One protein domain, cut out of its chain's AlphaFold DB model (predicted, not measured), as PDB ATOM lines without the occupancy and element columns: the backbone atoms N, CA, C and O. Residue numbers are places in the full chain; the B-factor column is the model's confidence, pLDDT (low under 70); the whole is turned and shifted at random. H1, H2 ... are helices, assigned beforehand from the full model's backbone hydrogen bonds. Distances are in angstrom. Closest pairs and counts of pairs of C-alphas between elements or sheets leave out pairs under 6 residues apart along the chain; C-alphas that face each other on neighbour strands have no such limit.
ATOM      1  N   TRP A 238      38.346  18.289  -1.677       94.00
ATOM      2  CA  TRP A 238      38.091  17.913  -3.074       94.00
ATOM      3  C   TRP A 238      37.967  16.414  -3.332       94.00
ATOM      4  O   TRP A 238      37.582  16.028  -4.432       94.00
ATOM      5  N   ASN A 239      38.369  15.566  -2.391       90.50
ATOM      6  CA  ASN A 239      38.371  14.127  -2.607       90.50
ATOM      7  C   ASN A 239      36.989  13.496  -2.429       90.50
ATOM      8  O   ASN A 239      36.779  12.400  -2.938       90.50
ATOM      9  N   ASP A 240      36.065  14.203  -1.776       90.62
ATOM     10  CA  ASP A 240      34.664  13.797  -1.634       90.62
ATOM     11  C   ASP A 240      33.717  14.661  -2.496       90.62
ATOM     12  O   ASP A 240      32.502  14.575  -2.346       90.62
ATOM     13  N   CYS A 241      34.259  15.483  -3.409       92.62
ATOM     14  CA  CYS A 241      33.474  16.292  -4.345       92.62
ATOM     15  C   CYS A 241      33.504  15.704  -5.762       92.62
ATOM     16  O   CYS A 241      34.544  15.739  -6.427       92.62
ATOM     17  N   PHE A 242      32.358  15.244  -6.257       89.44
ATOM     18  CA  PHE A 242      32.166  14.690  -7.601       89.44
ATOM     19  C   PHE A 242      31.272  15.582  -8.473       89.44
ATOM     20  O   PHE A 242      31.525  15.740  -9.668       89.44
ATOM     21  N   GLU A 243      30.263  16.209  -7.873       92.50
ATOM     22  CA  GLU A 243      29.305  17.094  -8.527       92.50
ATOM     23  C   GLU A 243      29.349  18.515  -7.949       92.50
ATOM     24  O   GLU A 243      29.949  18.795  -6.913       92.50
ATOM     25  N   ALA A 244      28.692  19.460  -8.630       87.38
ATOM     26  CA  ALA A 244      28.663  20.860  -8.204       87.38
ATOM     27  C   ALA A 244      28.033  21.061  -6.809       87.38
ATOM     28  O   ALA A 244      28.408  22.008  -6.114       87.38
ATOM     29  N   ALA A 245      27.096  20.188  -6.418       92.88
ATOM     30  CA  ALA A 245      26.423  20.225  -5.121       92.88
ATOM     31  C   ALA A 245      27.357  19.838  -3.962       92.88
ATOM     32  O   ALA A 245      27.305  20.474  -2.912       92.88
ATOM     33  N   ASP A 246      28.283  18.900  -4.177       95.38
ATOM     34  CA  ASP A 246      29.171  18.400  -3.119       95.38
ATOM     35  C   ASP A 246      30.066  19.505  -2.541       95.38
ATOM     36  O   ASP A 246      30.335  19.553  -1.343       95.38
ATOM     37  N   PHE A 247      30.477  20.469  -3.372       95.25
ATOM     38  CA  PHE A 247      31.237  21.638  -2.920       95.25
ATOM     39  C   PHE A 247      30.456  22.507  -1.935       95.25
ATOM     40  O   PHE A 247      31.055  23.173  -1.091       95.25
ATOM     41  N   HIS A 248      29.135  22.577  -2.084       94.06
ATOM     42  CA  HIS A 248      28.279  23.301  -1.154       94.06
ATOM     43  C   HIS A 248      28.106  22.507   0.144       94.06
ATOM     44  O   HIS A 248      28.298  23.069   1.219       94.06
ATOM     45  N   ASP A 249      27.870  21.199   0.049       94.12
ATOM     46  CA  ASP A 249      27.712  20.320   1.212       94.12
ATOM     47  C   ASP A 249      28.981  20.280   2.078       94.12
ATOM     48  O   ASP A 249      28.925  20.465   3.301       94.12
ATOM     49  N   ILE A 250      30.150  20.144   1.449       94.69
ATOM     50  CA  ILE A 250      31.442  20.220   2.132       94.69
ATOM     51  C   ILE A 250      31.641  21.596   2.771       94.69
ATOM     52  O   ILE A 250      32.031  21.666   3.935       94.69
ATOM     53  N   ALA A 251      31.340  22.689   2.065       94.56
ATOM     54  CA  ALA A 251      31.463  24.035   2.624       94.56
ATOM     55  C   ALA A 251      30.547  24.247   3.843       94.56
ATOM     56  O   ALA A 251      30.986  24.807   4.850       94.56
ATOM     57  N   SER A 252      29.309  23.746   3.787       93.12
ATOM     58  CA  SER A 252      28.338  23.830   4.885       93.12
ATOM     59  C   SER A 252      28.821  23.116   6.153       93.12
ATOM     60  O   SER A 252      28.568  23.582   7.260       93.12
ATOM     61  N   SER A 253      29.620  22.052   6.010       92.69
ATOM     62  CA  SER A 253      30.190  21.304   7.141       92.69
ATOM     63  C   SER A 253      31.226  22.101   7.949       92.69
ATOM     64  O   SER A 253      31.476  21.778   9.109       92.69
ATOM     65  N   PHE A 254      31.813  23.152   7.362       91.75
ATOM     66  CA  PHE A 254      32.701  24.100   8.052       91.75
ATOM     67  C   PHE A 254      31.963  25.358   8.533       91.75
ATOM     68  O   PHE A 254      32.548  26.201   9.210       91.75
ATOM     69  N   SER A 255      30.691  25.515   8.176       88.12
ATOM     70  CA  SER A 255      29.895  26.694   8.488       88.12
ATOM     71  C   SER A 255      29.238  26.578   9.863       88.12
ATOM     72  O   SER A 255      28.786  25.515  10.277       88.12
ATOM     73  N   ASN A 256      29.123  27.711  10.556       81.06
ATOM     74  CA  ASN A 256      28.283  27.839  11.751       81.06
ATOM     75  C   ASN A 256      26.894  28.417  11.416       81.06
ATOM     76  O   ASN A 256      26.141  28.790  12.321       81.06
ATOM     77  N   TYR A 257      26.557  28.546  10.126       83.56
ATOM     78  CA  TYR A 257      25.276  29.094   9.701       83.56
ATOM     79  C   TYR A 257      24.122  28.223  10.201       83.56
ATOM     80  O   TYR A 257      24.101  27.003  10.048       83.56
ATOM     81  N   THR A 258      23.118  28.873  10.782       78.94
ATOM     82  CA  THR A 258      21.844  28.232  11.096       78.94
ATOM     83  C   THR A 258      20.706  29.091  10.553       78.94
ATOM     84  O   THR A 258      20.655  30.287  10.854       78.94
ATOM     85  N   PRO A 259      19.730  28.505   9.829       78.69
ATOM     86  CA  PRO A 259      18.619  29.264   9.244       78.69
ATOM     87  C   PRO A 259      17.788  30.068  10.253       78.69
ATOM     88  O   PRO A 259      17.083  30.993   9.878       78.69
ATOM     89  N   LYS A 260      17.849  29.717  11.544       78.44
ATOM     90  CA  LYS A 260      17.126  30.411  12.619       78.44
ATOM     91  C   LYS A 260      17.750  31.747  13.022       78.44
ATOM     92  O   LYS A 260      17.030  32.593  13.537       78.44
ATOM     93  N   LEU A 261      19.066  31.894  12.865       79.06
ATOM     94  CA  LEU A 261      19.801  33.103  13.249       79.06
ATOM     95  C   LEU A 261      19.987  34.073  12.072       79.06
ATOM     96  O   LEU A 261      20.264  35.240  12.315       79.06
ATOM     97  N   ASP A 262      19.826  33.586  10.834       80.56
ATOM     98  CA  ASP A 262      20.020  34.309   9.564       80.56
ATOM     99  C   ASP A 262      21.239  35.250   9.554       80.56
ATOM    100  O   ASP A 262      21.161  36.440   9.256       80.56
ATOM    101  N   ASP A 263      22.397  34.695   9.918       91.19
ATOM    102  CA  ASP A 263      23.656  35.433   9.938       91.19
ATOM    103  C   ASP A 263      24.185  35.629   8.507       91.19
ATOM    104  O   ASP A 263      24.631  34.684   7.843       91.19
ATOM    105  N   PHE A 264      24.154  36.884   8.052       91.94
ATOM    106  CA  PHE A 264      24.658  37.310   6.748       91.94
ATOM    107  C   PHE A 264      26.119  36.899   6.513       91.94
ATOM    108  O   PHE A 264      26.453  36.414   5.430       91.94
ATOM    109  N   PHE A 265      27.006  37.080   7.493       93.25
ATOM    110  CA  PHE A 265      28.427  36.779   7.329       93.25
ATOM    111  C   PHE A 265      28.675  35.275   7.302       93.25
ATOM    112  O   PHE A 265      29.470  34.817   6.483       93.25
ATOM    113  N   ALA A 266      27.978  34.503   8.139       92.56
ATOM    114  CA  ALA A 266      28.095  33.047   8.138       92.56
ATOM    115  C   ALA A 266      27.621  32.445   6.806       92.56
ATOM    116  O   ALA A 266      28.336  31.644   6.201       92.56
ATOM    117  N   LYS A 267      26.463  32.894   6.303       92.94
ATOM    118  CA  LYS A 267      25.909  32.438   5.021       92.94
ATOM    119  C   LYS A 267      26.840  32.748   3.852       92.94
ATOM    120  O   LYS A 267      27.098  31.890   3.013       92.94
ATOM    121  N   ASN A 268      27.364  33.971   3.788       94.75
ATOM    122  CA  ASN A 268      28.255  34.359   2.699       94.75
ATOM    123  C   ASN A 268      29.641  33.720   2.818       94.75
ATOM    124  O   ASN A 268      30.230  33.394   1.793       94.75
ATOM    125  N   ALA A 269      30.151  33.476   4.029       95.69
ATOM    126  CA  ALA A 269      31.396  32.734   4.222       95.69
ATOM    127  C   ALA A 269      31.295  31.308   3.654       95.69
ATOM    128  O   ALA A 269      32.210  30.857   2.968       95.69
ATOM    129  N   GLU A 270      30.171  30.626   3.875       95.00
ATOM    130  CA  GLU A 270      29.895  29.305   3.301       95.00
ATOM    131  C   GLU A 270      29.847  29.329   1.765       95.00
ATOM    132  O   GLU A 270      30.481  28.500   1.110       95.00
ATOM    133  N   LEU A 271      29.158  30.316   1.177       95.00
ATOM    134  CA  LEU A 271      29.110  30.490  -0.280       95.00
ATOM    135  C   LEU A 271      30.502  30.746  -0.868       95.00
ATOM    136  O   LEU A 271      30.874  30.129  -1.865       95.00
ATOM    137  N   VAL A 272      31.289  31.618  -0.233       96.50
ATOM    138  CA  VAL A 272      32.659  31.911  -0.666       96.50
ATOM    139  C   VAL A 272      33.543  30.671  -0.553       96.50
ATOM    140  O   VAL A 272      34.323  30.420  -1.465       96.50
ATOM    141  N   LEU A 273      33.411  29.861   0.504       96.38
ATOM    142  CA  LEU A 273      34.150  28.600   0.620       96.38
ATOM    143  C   LEU A 273      33.789  27.627  -0.504       96.38
ATOM    144  O   LEU A 273      34.681  27.030  -1.102       96.38
ATOM    145  N   SER A 274      32.498  27.494  -0.818       96.00
ATOM    146  CA  SER A 274      32.038  26.640  -1.917       96.00
ATOM    147  C   SER A 274      32.645  27.078  -3.255       96.00
ATOM    148  O   SER A 274      33.198  26.255  -3.985       96.00
ATOM    149  N   GLU A 275      32.626  28.380  -3.555       96.25
ATOM    150  CA  GLU A 275      33.247  28.924  -4.768       96.25
ATOM    151  C   GLU A 275      34.776  28.801  -4.749       96.25
ATOM    152  O   GLU A 275      35.376  28.518  -5.784       96.25
ATOM    153  N   ALA A 276      35.419  28.939  -3.586       95.56
ATOM    154  CA  ALA A 276      36.861  28.751  -3.444       95.56
ATOM    155  C   ALA A 276      37.255  27.309  -3.773       95.56
ATOM    156  O   ALA A 276      38.172  27.073  -4.558       95.56
ATOM    157  N   LEU A 277      36.532  26.330  -3.226       95.75
ATOM    158  CA  LEU A 277      36.777  24.923  -3.525       95.75
ATOM    159  C   LEU A 277      36.570  24.627  -5.019       95.75
ATOM    160  O   LEU A 277      37.364  23.889  -5.597       95.75
ATOM    161  N   LYS A 278      35.580  25.243  -5.679       95.25
ATOM    162  CA  LYS A 278      35.401  25.119  -7.138       95.25
ATOM    163  C   LYS A 278      36.546  25.761  -7.924       95.25
ATOM    164  O   LYS A 278      37.009  25.166  -8.893       95.25
ATOM    165  N   LEU A 279      37.009  26.942  -7.512       94.00
ATOM    166  CA  LEU A 279      38.087  27.684  -8.174       94.00
ATOM    167  C   LEU A 279      39.411  26.907  -8.162       94.00
ATOM    168  O   LEU A 279      40.137  26.913  -9.150       94.00
ATOM    169  N   TYR A 280      39.704  26.212  -7.062       93.25
ATOM    170  CA  TYR A 280      40.931  25.428  -6.884       93.25
ATOM    171  C   TYR A 280      40.733  23.920  -7.115       93.25
ATOM    172  O   TYR A 280      41.570  23.126  -6.691       93.25
ATOM    173  N   LYS A 281      39.646  23.497  -7.777       92.38
ATOM    174  CA  LYS A 281      39.316  22.069  -7.952       92.38
ATOM    175  C   LYS A 281      40.324  21.290  -8.801       92.38
ATOM    176  O   LYS A 281      40.500  20.097  -8.570       92.38
ATOM    177  N   ASP A 282      40.939  21.957  -9.779       89.94
ATOM    178  CA  ASP A 282      41.851  21.326 -10.737       89.94
ATOM    179  C   ASP A 282      43.262  21.222 -10.137       89.94
ATOM    180  O   ASP A 282      43.880  20.161 -10.188       89.94
ATOM    181  N   ASP A 283      43.724  22.292  -9.476       87.38
ATOM    182  CA  ASP A 283      45.020  22.331  -8.782       87.38
ATOM    183  C   ASP A 283      45.019  21.485  -7.490       87.38
ATOM    184  O   ASP A 283      46.058  20.957  -7.094       87.38
ATOM    185  N   LYS A 284      43.871  21.395  -6.795       90.56
ATOM    186  CA  LYS A 284      43.704  20.795  -5.451       90.56
ATOM    187  C   LYS A 284      44.755  21.253  -4.428       90.56
ATOM    188  O   LYS A 284      45.121  20.521  -3.505       90.56
ATOM    189  N   ASP A 285      45.239  22.483  -4.583       90.31
ATOM    190  CA  ASP A 285      46.279  23.060  -3.740       90.31
ATOM    191  C   ASP A 285      45.658  23.734  -2.509       90.31
ATOM    192  O   ASP A 285      45.203  24.884  -2.542       90.31
ATOM    193  N   ILE A 286      45.657  22.996  -1.398       92.56
ATOM    194  CA  ILE A 286      45.139  23.486  -0.120       92.56
ATOM    195  C   ILE A 286      45.931  24.681   0.416       92.56
ATOM    196  O   ILE A 286      45.342  25.576   1.017       92.56
ATOM    197  N   ILE A 287      47.240  24.751   0.155       91.94
ATOM    198  CA  ILE A 287      48.095  25.843   0.632       91.94
ATOM    199  C   ILE A 287      47.717  27.129  -0.101       91.94
ATOM    200  O   ILE A 287      47.540  28.174   0.528       91.94
ATOM    201  N   LYS A 288      47.518  27.048  -1.419       92.88
ATOM    202  CA  LYS A 288      47.077  28.177  -2.249       92.88
ATOM    203  C   LYS A 288      45.678  28.663  -1.869       92.88
ATOM    204  O   LYS A 288      45.465  29.874  -1.782       92.88
ATOM    205  N   LEU A 289      44.744  27.747  -1.592       95.06
ATOM    206  CA  LEU A 289      43.404  28.094  -1.106       95.06
ATOM    207  C   LEU A 289      43.481  28.833   0.237       95.06
ATOM    208  O   LEU A 289      42.903  29.910   0.387       95.06
ATOM    209  N   ILE A 290      44.248  28.296   1.189       94.94
ATOM    210  CA  ILE A 290      44.431  28.898   2.513       94.94
ATOM    211  C   ILE A 290      45.109  30.264   2.415       94.94
ATOM    212  O   ILE A 290      44.660  31.211   3.056       94.94
ATOM    213  N   HIS A 291      46.133  30.408   1.573       94.00
ATOM    214  CA  HIS A 291      46.776  31.698   1.328       94.00
ATOM    215  C   HIS A 291      45.815  32.734   0.756       94.00
ATOM    216  O   HIS A 291      45.792  33.883   1.202       94.00
ATOM    217  N   THR A 292      44.984  32.322  -0.196       94.75
ATOM    218  CA  THR A 292      43.992  33.202  -0.816       94.75
ATOM    219  C   THR A 292      42.958  33.677   0.198       94.75
ATOM    220  O   THR A 292      42.621  34.853   0.223       94.75
ATOM    221  N   ILE A 293      42.482  32.791   1.075       94.75
ATOM    222  CA  ILE A 293      41.425  33.122   2.034       94.75
ATOM    223  C   ILE A 293      41.965  33.847   3.272       94.75
ATOM    224  O   ILE A 293      41.361  34.819   3.710       94.75
ATOM    225  N   ILE A 294      43.067  33.388   3.864       93.19
ATOM    226  CA  ILE A 294      43.503  33.834   5.200       93.19
ATOM    227  C   ILE A 294      44.581  34.915   5.126       93.19
ATOM    228  O   ILE A 294      44.564  35.847   5.926       93.19
ATOM    229  N   TYR A 295      45.522  34.795   4.187       92.00
ATOM    230  CA  TYR A 295      46.733  35.625   4.166       92.00
ATOM    231  C   TYR A 295      46.704  36.748   3.122       92.00
ATOM    232  O   TYR A 295      47.555  37.635   3.153       92.00
ATOM    233  N   SER A 296      45.733  36.737   2.210       94.31
ATOM    234  CA  SER A 296      45.606  37.758   1.167       94.31
ATOM    235  C   SER A 296      44.923  39.018   1.691       94.31
ATOM    236  O   SER A 296      43.935  38.943   2.422       94.31
ATOM    237  N   ASP A 297      45.412  40.185   1.267       94.31
ATOM    238  CA  ASP A 297      44.697  41.444   1.471       94.31
ATOM    239  C   ASP A 297      43.358  41.454   0.701       94.31
ATOM    240  O   ASP A 297      43.138  40.654  -0.213       94.31
ATOM    241  N   ASN A 298      42.456  42.382   1.041       93.44
ATOM    242  CA  ASN A 298      41.131  42.443   0.409       93.44
ATOM    243  C   ASN A 298      41.199  42.603  -1.118       93.44
ATOM    244  O   ASN A 298      40.323  42.122  -1.832       93.44
ATOM    245  N   ARG A 299      42.236  43.274  -1.637       93.88
ATOM    246  CA  ARG A 299      42.398  43.489  -3.076       93.88
ATOM    247  C   ARG A 299      42.698  42.171  -3.782       93.88
ATOM    248  O   ARG A 299      42.074  41.844  -4.788       93.88
ATOM    249  N   GLN A 300      43.637  41.399  -3.246       95.19
ATOM    250  CA  GLN A 300      44.001  40.077  -3.746       95.19
ATOM    251  C   GLN A 300      42.849  39.081  -3.585       95.19
ATOM    252  O   GLN A 300      42.533  38.367  -4.537       95.19
ATOM    253  N   PHE A 301      42.182  39.092  -2.428       95.12
ATOM    254  CA  PHE A 301      41.015  38.261  -2.147       95.12
ATOM    255  C   PHE A 301      39.881  38.548  -3.135       95.12
ATOM    256  O   PHE A 301      39.473  37.656  -3.876       95.12
ATOM    257  N   ALA A 302      39.444  39.804  -3.263       94.94
ATOM    258  CA  ALA A 302      38.406  40.172  -4.221       94.94
ATOM    259  C   ALA A 302      38.804  39.835  -5.659       94.94
ATOM    260  O   ALA A 302      37.986  39.306  -6.410       94.94
ATOM    261  N   LYS A 303      40.073  40.055  -6.038       95.25
ATOM    262  CA  LYS A 303      40.595  39.677  -7.356       95.25
ATOM    263  C   LYS A 303      40.464  38.176  -7.633       95.25
ATOM    264  O   LYS A 303      40.112  37.830  -8.760       95.25
ATOM    265  N   ALA A 304      40.713  37.316  -6.645       94.81
ATOM    266  CA  ALA A 304      40.606  35.865  -6.797       94.81
ATOM    267  C   ALA A 304      39.172  35.408  -7.125       94.81
ATOM    268  O   ALA A 304      38.992  34.484  -7.913       94.81
ATOM    269  N   PHE A 305      38.155  36.094  -6.596       95.50
ATOM    270  CA  PHE A 305      36.743  35.718  -6.753       95.50
ATOM    271  C   PHE A 305      35.985  36.478  -7.858       95.50
ATOM    272  O   PHE A 305      34.789  36.254  -8.042       95.50
ATOM    273  N   ARG A 306      36.644  37.343  -8.645       93.69
ATOM    274  CA  ARG A 306      35.979  38.189  -9.668       93.69
ATOM    275  C   ARG A 306      35.158  37.416 -10.704       93.69
ATOM    276  O   ARG A 306      34.177  37.952 -11.207       93.69
ATOM    277  N   SER A 307      35.559  36.191 -11.035       91.75
ATOM    278  CA  SER A 307      34.906  35.338 -12.039       91.75
ATOM    279  C   SER A 307      34.024  34.244 -11.428       91.75
ATOM    280  O   SER A 307      33.765  33.237 -12.078       91.75
ATOM    281  N   THR A 308      33.608  34.409 -10.171       94.12
ATOM    282  CA  THR A 308      32.819  33.421  -9.415       94.12
ATOM    283  C   THR A 308      31.441  33.975  -9.064       94.12
ATOM    284  O   THR A 308      31.198  35.177  -9.196       94.12
ATOM    285  N   ALA A 309      30.535  33.124  -8.574       92.38
ATOM    286  CA  ALA A 309      29.179  33.547  -8.216       92.38
ATOM    287  C   ALA A 309      29.128  34.553  -7.045       92.38
ATOM    288  O   ALA A 309      28.128  35.247  -6.870       92.38
ATOM    289  N   VAL A 310      30.205  34.669  -6.258       95.44
ATOM    290  CA  VAL A 310      30.300  35.582  -5.105       95.44
ATOM    291  C   VAL A 310      30.896  36.953  -5.450       95.44
ATOM    292  O   VAL A 310      31.052  37.789  -4.559       95.44
ATOM    293  N   SER A 311      31.184  37.237  -6.730       93.50
ATOM    294  CA  SER A 311      31.787  38.511  -7.168       93.50
ATOM    295  C   SER A 311      30.938  39.750  -6.852       93.50
ATOM    296  O   SER A 311      31.473  40.844  -6.701       93.50
ATOM    297  N   GLY A 312      29.617  39.589  -6.723       89.94
ATOM    298  CA  GLY A 312      28.711  40.676  -6.342       89.94
ATOM    299  C   GLY A 312      28.787  41.061  -4.861       89.94
ATOM    300  O   GLY A 312      28.344  42.144  -4.492       89.94
ATOM    301  N   ILE A 313      29.336  40.183  -4.016       91.62
ATOM    302  CA  ILE A 313      29.398  40.354  -2.557       91.62
ATOM    303  C   ILE A 313      30.835  40.649  -2.115       91.62
ATOM    304  O   ILE A 313      31.052  41.467  -1.223       91.62
ATOM    305  N   ILE A 314      31.816  40.015  -2.761       94.56
ATOM    306  CA  ILE A 314      33.238  40.243  -2.511       94.56
ATOM    307  C   ILE A 314      33.765  41.285  -3.499       94.56
ATOM    308  O   ILE A 314      33.915  41.009  -4.688       94.56
ATOM    309  N   SER A 315      34.075  42.482  -2.998       90.62
ATOM    310  CA  SER A 315      34.511  43.622  -3.809       90.62
ATOM    311  C   SER A 315      35.650  44.408  -3.158       90.62
ATOM    312  O   SER A 315      35.704  44.601  -1.942       90.62
ATOM    313  N   GLU A 316      36.527  44.964  -3.998       89.44
ATOM    314  CA  GLU A 316      37.556  45.920  -3.575       89.44
ATOM    315  C   GLU A 316      36.949  47.213  -3.014       89.44
ATOM    316  O   GLU A 316      37.523  47.818  -2.114       89.44
ATOM    317  N   SER A 317      35.778  47.620  -3.521       87.69
ATOM    318  CA  SER A 317      35.089  48.845  -3.101       87.69
ATOM    319  C   SER A 317      34.306  48.689  -1.795       87.69
ATOM    320  O   SER A 317      33.992  49.688  -1.156       87.69
ATOM    321  N   ALA A 318      33.985  47.454  -1.393       89.44
ATOM    322  CA  ALA A 318      33.215  47.134  -0.190       89.44
ATOM    323  C   ALA A 318      34.099  46.401   0.830       89.44
ATOM    324  O   ALA A 318      33.885  45.224   1.139       89.44
ATOM    325  N   LEU A 319      35.125  47.105   1.322       91.00
ATOM    326  CA  LEU A 319      36.165  46.546   2.189       91.00
ATOM    327  C   LEU A 319      35.595  45.919   3.466       91.00
ATOM    328  O   LEU A 319      35.932  44.785   3.776       91.00
ATOM    329  N   GLU A 320      34.726  46.624   4.193       91.38
ATOM    330  CA  GLU A 320      34.207  46.152   5.487       91.38
ATOM    331  C   GLU A 320      33.409  44.850   5.351       91.38
ATOM    332  O   GLU A 320      33.597  43.911   6.124       91.38
ATOM    333  N   THR A 321      32.553  44.763   4.330       94.06
ATOM    334  CA  THR A 321      31.749  43.565   4.059       94.06
ATOM    335  C   THR A 321      32.630  42.396   3.626       94.06
ATOM    336  O   THR A 321      32.529  41.309   4.193       94.06
ATOM    337  N   SER A 322      33.532  42.629   2.670       94.19
ATOM    338  CA  SER A 322      34.419  41.592   2.130       94.19
ATOM    339  C   SER A 322      35.387  41.069   3.192       94.19
ATOM    340  O   SER A 322      35.501  39.859   3.371       94.19
ATOM    341  N   ALA A 323      36.006  41.965   3.967       93.44
ATOM    342  CA  ALA A 323      36.892  41.608   5.072       93.44
ATOM    343  C   ALA A 323      36.139  40.901   6.211       93.44
ATOM    344  O   ALA A 323      36.672  39.967   6.808       93.44
ATOM    345  N   GLY A 324      34.892  41.295   6.495       94.94
ATOM    346  CA  GLY A 324      34.037  40.605   7.461       94.94
ATOM    347  C   GLY A 324      33.740  39.161   7.048       94.94
ATOM    348  O   GLY A 324      33.905  38.241   7.851       94.94
ATOM    349  N   ILE A 325      33.377  38.940   5.780       95.38
ATOM    350  CA  ILE A 325      33.147  37.594   5.230       95.38
ATOM    351  C   ILE A 325      34.443  36.777   5.242       95.38
ATOM    352  O   ILE A 325      34.440  35.638   5.709       95.38
ATOM    353  N   GLN A 326      35.556  37.364   4.792       95.31
ATOM    354  CA  GLN A 326      36.875  36.730   4.788       95.31
ATOM    355  C   GLN A 326      37.319  36.335   6.205       95.31
ATOM    356  O   GLN A 326      37.804  35.225   6.413       95.31
ATOM    357  N   SER A 327      37.100  37.200   7.201       94.62
ATOM    358  CA  SER A 327      37.421  36.928   8.608       94.62
ATOM    359  C   SER A 327      36.595  35.773   9.175       94.62
ATOM    360  O   SER A 327      37.144  34.871   9.813       94.62
ATOM    361  N   THR A 328      35.284  35.765   8.921       95.00
ATOM    362  CA  THR A 328      34.389  34.674   9.333       95.00
ATOM    363  C   THR A 328      34.795  33.356   8.681       95.00
ATOM    364  O   THR A 328      34.935  32.343   9.366       95.00
ATOM    365  N   LEU A 329      35.068  33.381   7.376       95.38
ATOM    366  CA  LEU A 329      35.532  32.219   6.636       95.38
ATOM    367  C   LEU A 329      36.872  31.695   7.171       95.38
ATOM    368  O   LEU A 329      37.000  30.503   7.439       95.38
ATOM    369  N   GLY A 330      37.852  32.576   7.389       94.31
ATOM    370  CA  GLY A 330      39.169  32.208   7.902       94.31
ATOM    371  C   GLY A 330      39.100  31.486   9.249       94.31
ATOM    372  O   GLY A 330      39.783  30.480   9.434       94.31
ATOM    373  N   LYS A 331      38.221  31.930  10.160       93.69
ATOM    374  CA  LYS A 331      37.972  31.239  11.439       93.69
ATOM    375  C   LYS A 331      37.443  29.821  11.218       93.69
ATOM    376  O   LYS A 331      37.989  28.878  11.793       93.69
ATOM    377  N   ASN A 332      36.435  29.671  10.362       93.81
ATOM    378  CA  ASN A 332      35.764  28.398  10.086       93.81
ATOM    379  C   ASN A 332      36.701  27.322   9.511       93.81
ATOM    380  O   ASN A 332      36.561  26.146   9.838       93.81
ATOM    381  N   ILE A 333      37.682  27.713   8.691       94.19
ATOM    382  CA  ILE A 333      38.564  26.764   7.989       94.19
ATOM    383  C   ILE A 333      39.953  26.608   8.614       94.19
ATOM    384  O   ILE A 333      40.842  26.026   7.995       94.19
ATOM    385  N   THR A 334      40.167  27.104   9.836       90.44
ATOM    386  CA  THR A 334      41.480  27.050  10.509       90.44
ATOM    387  C   THR A 334      42.046  25.623  10.560       90.44
ATOM    388  O   THR A 334      43.244  25.422  10.384       90.44
ATOM    389  N   SER A 335      41.187  24.614  10.730       89.19
ATOM    390  CA  SER A 335      41.583  23.198  10.748       89.19
ATOM    391  C   SER A 335      42.193  22.706   9.429       89.19
ATOM    392  O   SER A 335      43.025  21.799   9.449       89.19
ATOM    393  N   LEU A 336      41.844  23.313   8.290       92.38
ATOM    394  CA  LEU A 336      42.382  22.940   6.979       92.38
ATOM    395  C   LEU A 336      43.863  23.315   6.815       92.38
ATOM    396  O   LEU A 336      44.541  22.727   5.977       92.38
ATOM    397  N   GLN A 337      44.390  24.238   7.630       91.25
ATOM    398  CA  GLN A 337      45.805  24.640   7.599       91.25
ATOM    399  C   GLN A 337      46.763  23.489   7.931       91.25
ATOM    400  O   GLN A 337      47.935  23.534   7.566       91.25
ATOM    401  N   TYR A 338      46.276  22.461   8.629       90.88
ATOM    402  CA  TYR A 338      47.076  21.298   9.004       90.88
ATOM    403  C   TYR A 338      47.130  20.227   7.905       90.88
ATOM    404  O   TYR A 338      47.902  19.274   8.018       90.88
ATOM    405  N   LEU A 339      46.322  20.356   6.845       90.81
ATOM    406  CA  LEU A 339      46.320  19.413   5.730       90.81
ATOM    407  C   LEU A 339      47.552  19.607   4.840       90.81
ATOM    408  O   LEU A 339      48.061  20.714   4.665       90.81
TER     409      LEU A 339
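AT A GLANCE: This is residues 238 to 339 of the 347 residues of the protein "Conjugal transfer protein" of Orientia tsutsugamushi (UniProt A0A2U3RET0). This is a compact, rounded knot of crossed helices: the longest, H2, runs through the middle, with H1 folded back on one side of it and H5 crossing it on another. The hairpin of H3 and H4 packs on H5, and short H6 packs on H3. The printed part has 102 residues with six named helices, H1 to H6 in order, and no named strand: the class is all helix. The radius of gyration of the C-alphas is 12.6 A; the spans are 34 by 33 by 25 A.

HOW THE PARTS SIT: Start at H1, residues 246 to 253, which forms a helical hairpin with H2, residues 264 to 279; their closest C-alphas, His 248 and Ser 274, are 5.1 A apart. H3, residues 286 to 295, forms another with H4, residues 298 to 305; the closest C-alphas, Thr 292 and Phe 301, are 6.0 A apart. Look next at H5, residues 319 to 332: with residues 324 to 329 alone it touches H2, about perpendicular at 75 degrees, the closest C-alphas being Ala 269 and Leu 329 at 4.8 A. With residues 326 to 330 alone H5 touches H3, closest at C-alphas Ile 294 and Gly 330, 5.4 A. H6, residues 334 to 338, touches H3, closest at C-alphas Ile 290 and Gln 337, 6.8 A. H1 and H5 are apart. Every O i to N i+4 pair is within hydrogen-bond range in H1 to H5; H6 has 0 of 1, but 2 of 2 O i to N i+3 pairs.

IN THESE COORDINATES: Find C-alpha 246, where H1 begins, at (29.171, 18.400, -3.119). From C-alpha 264 at (24.658, 37.310, 6.748), H2 runs 22.3 A; H5 runs 19.8 A. H6 ends at C-alpha 338, (47.076, 21.298, 9.004).

THE WHOLE: The printed part has no cut. The two C-alphas farthest apart, Lys 260 and Asp 283, are 36.1 A apart. Residues 306 to 318 form the long link, H4 to H5. Mean pLDDT of the printed part is 92.2; no printed residue is under 70.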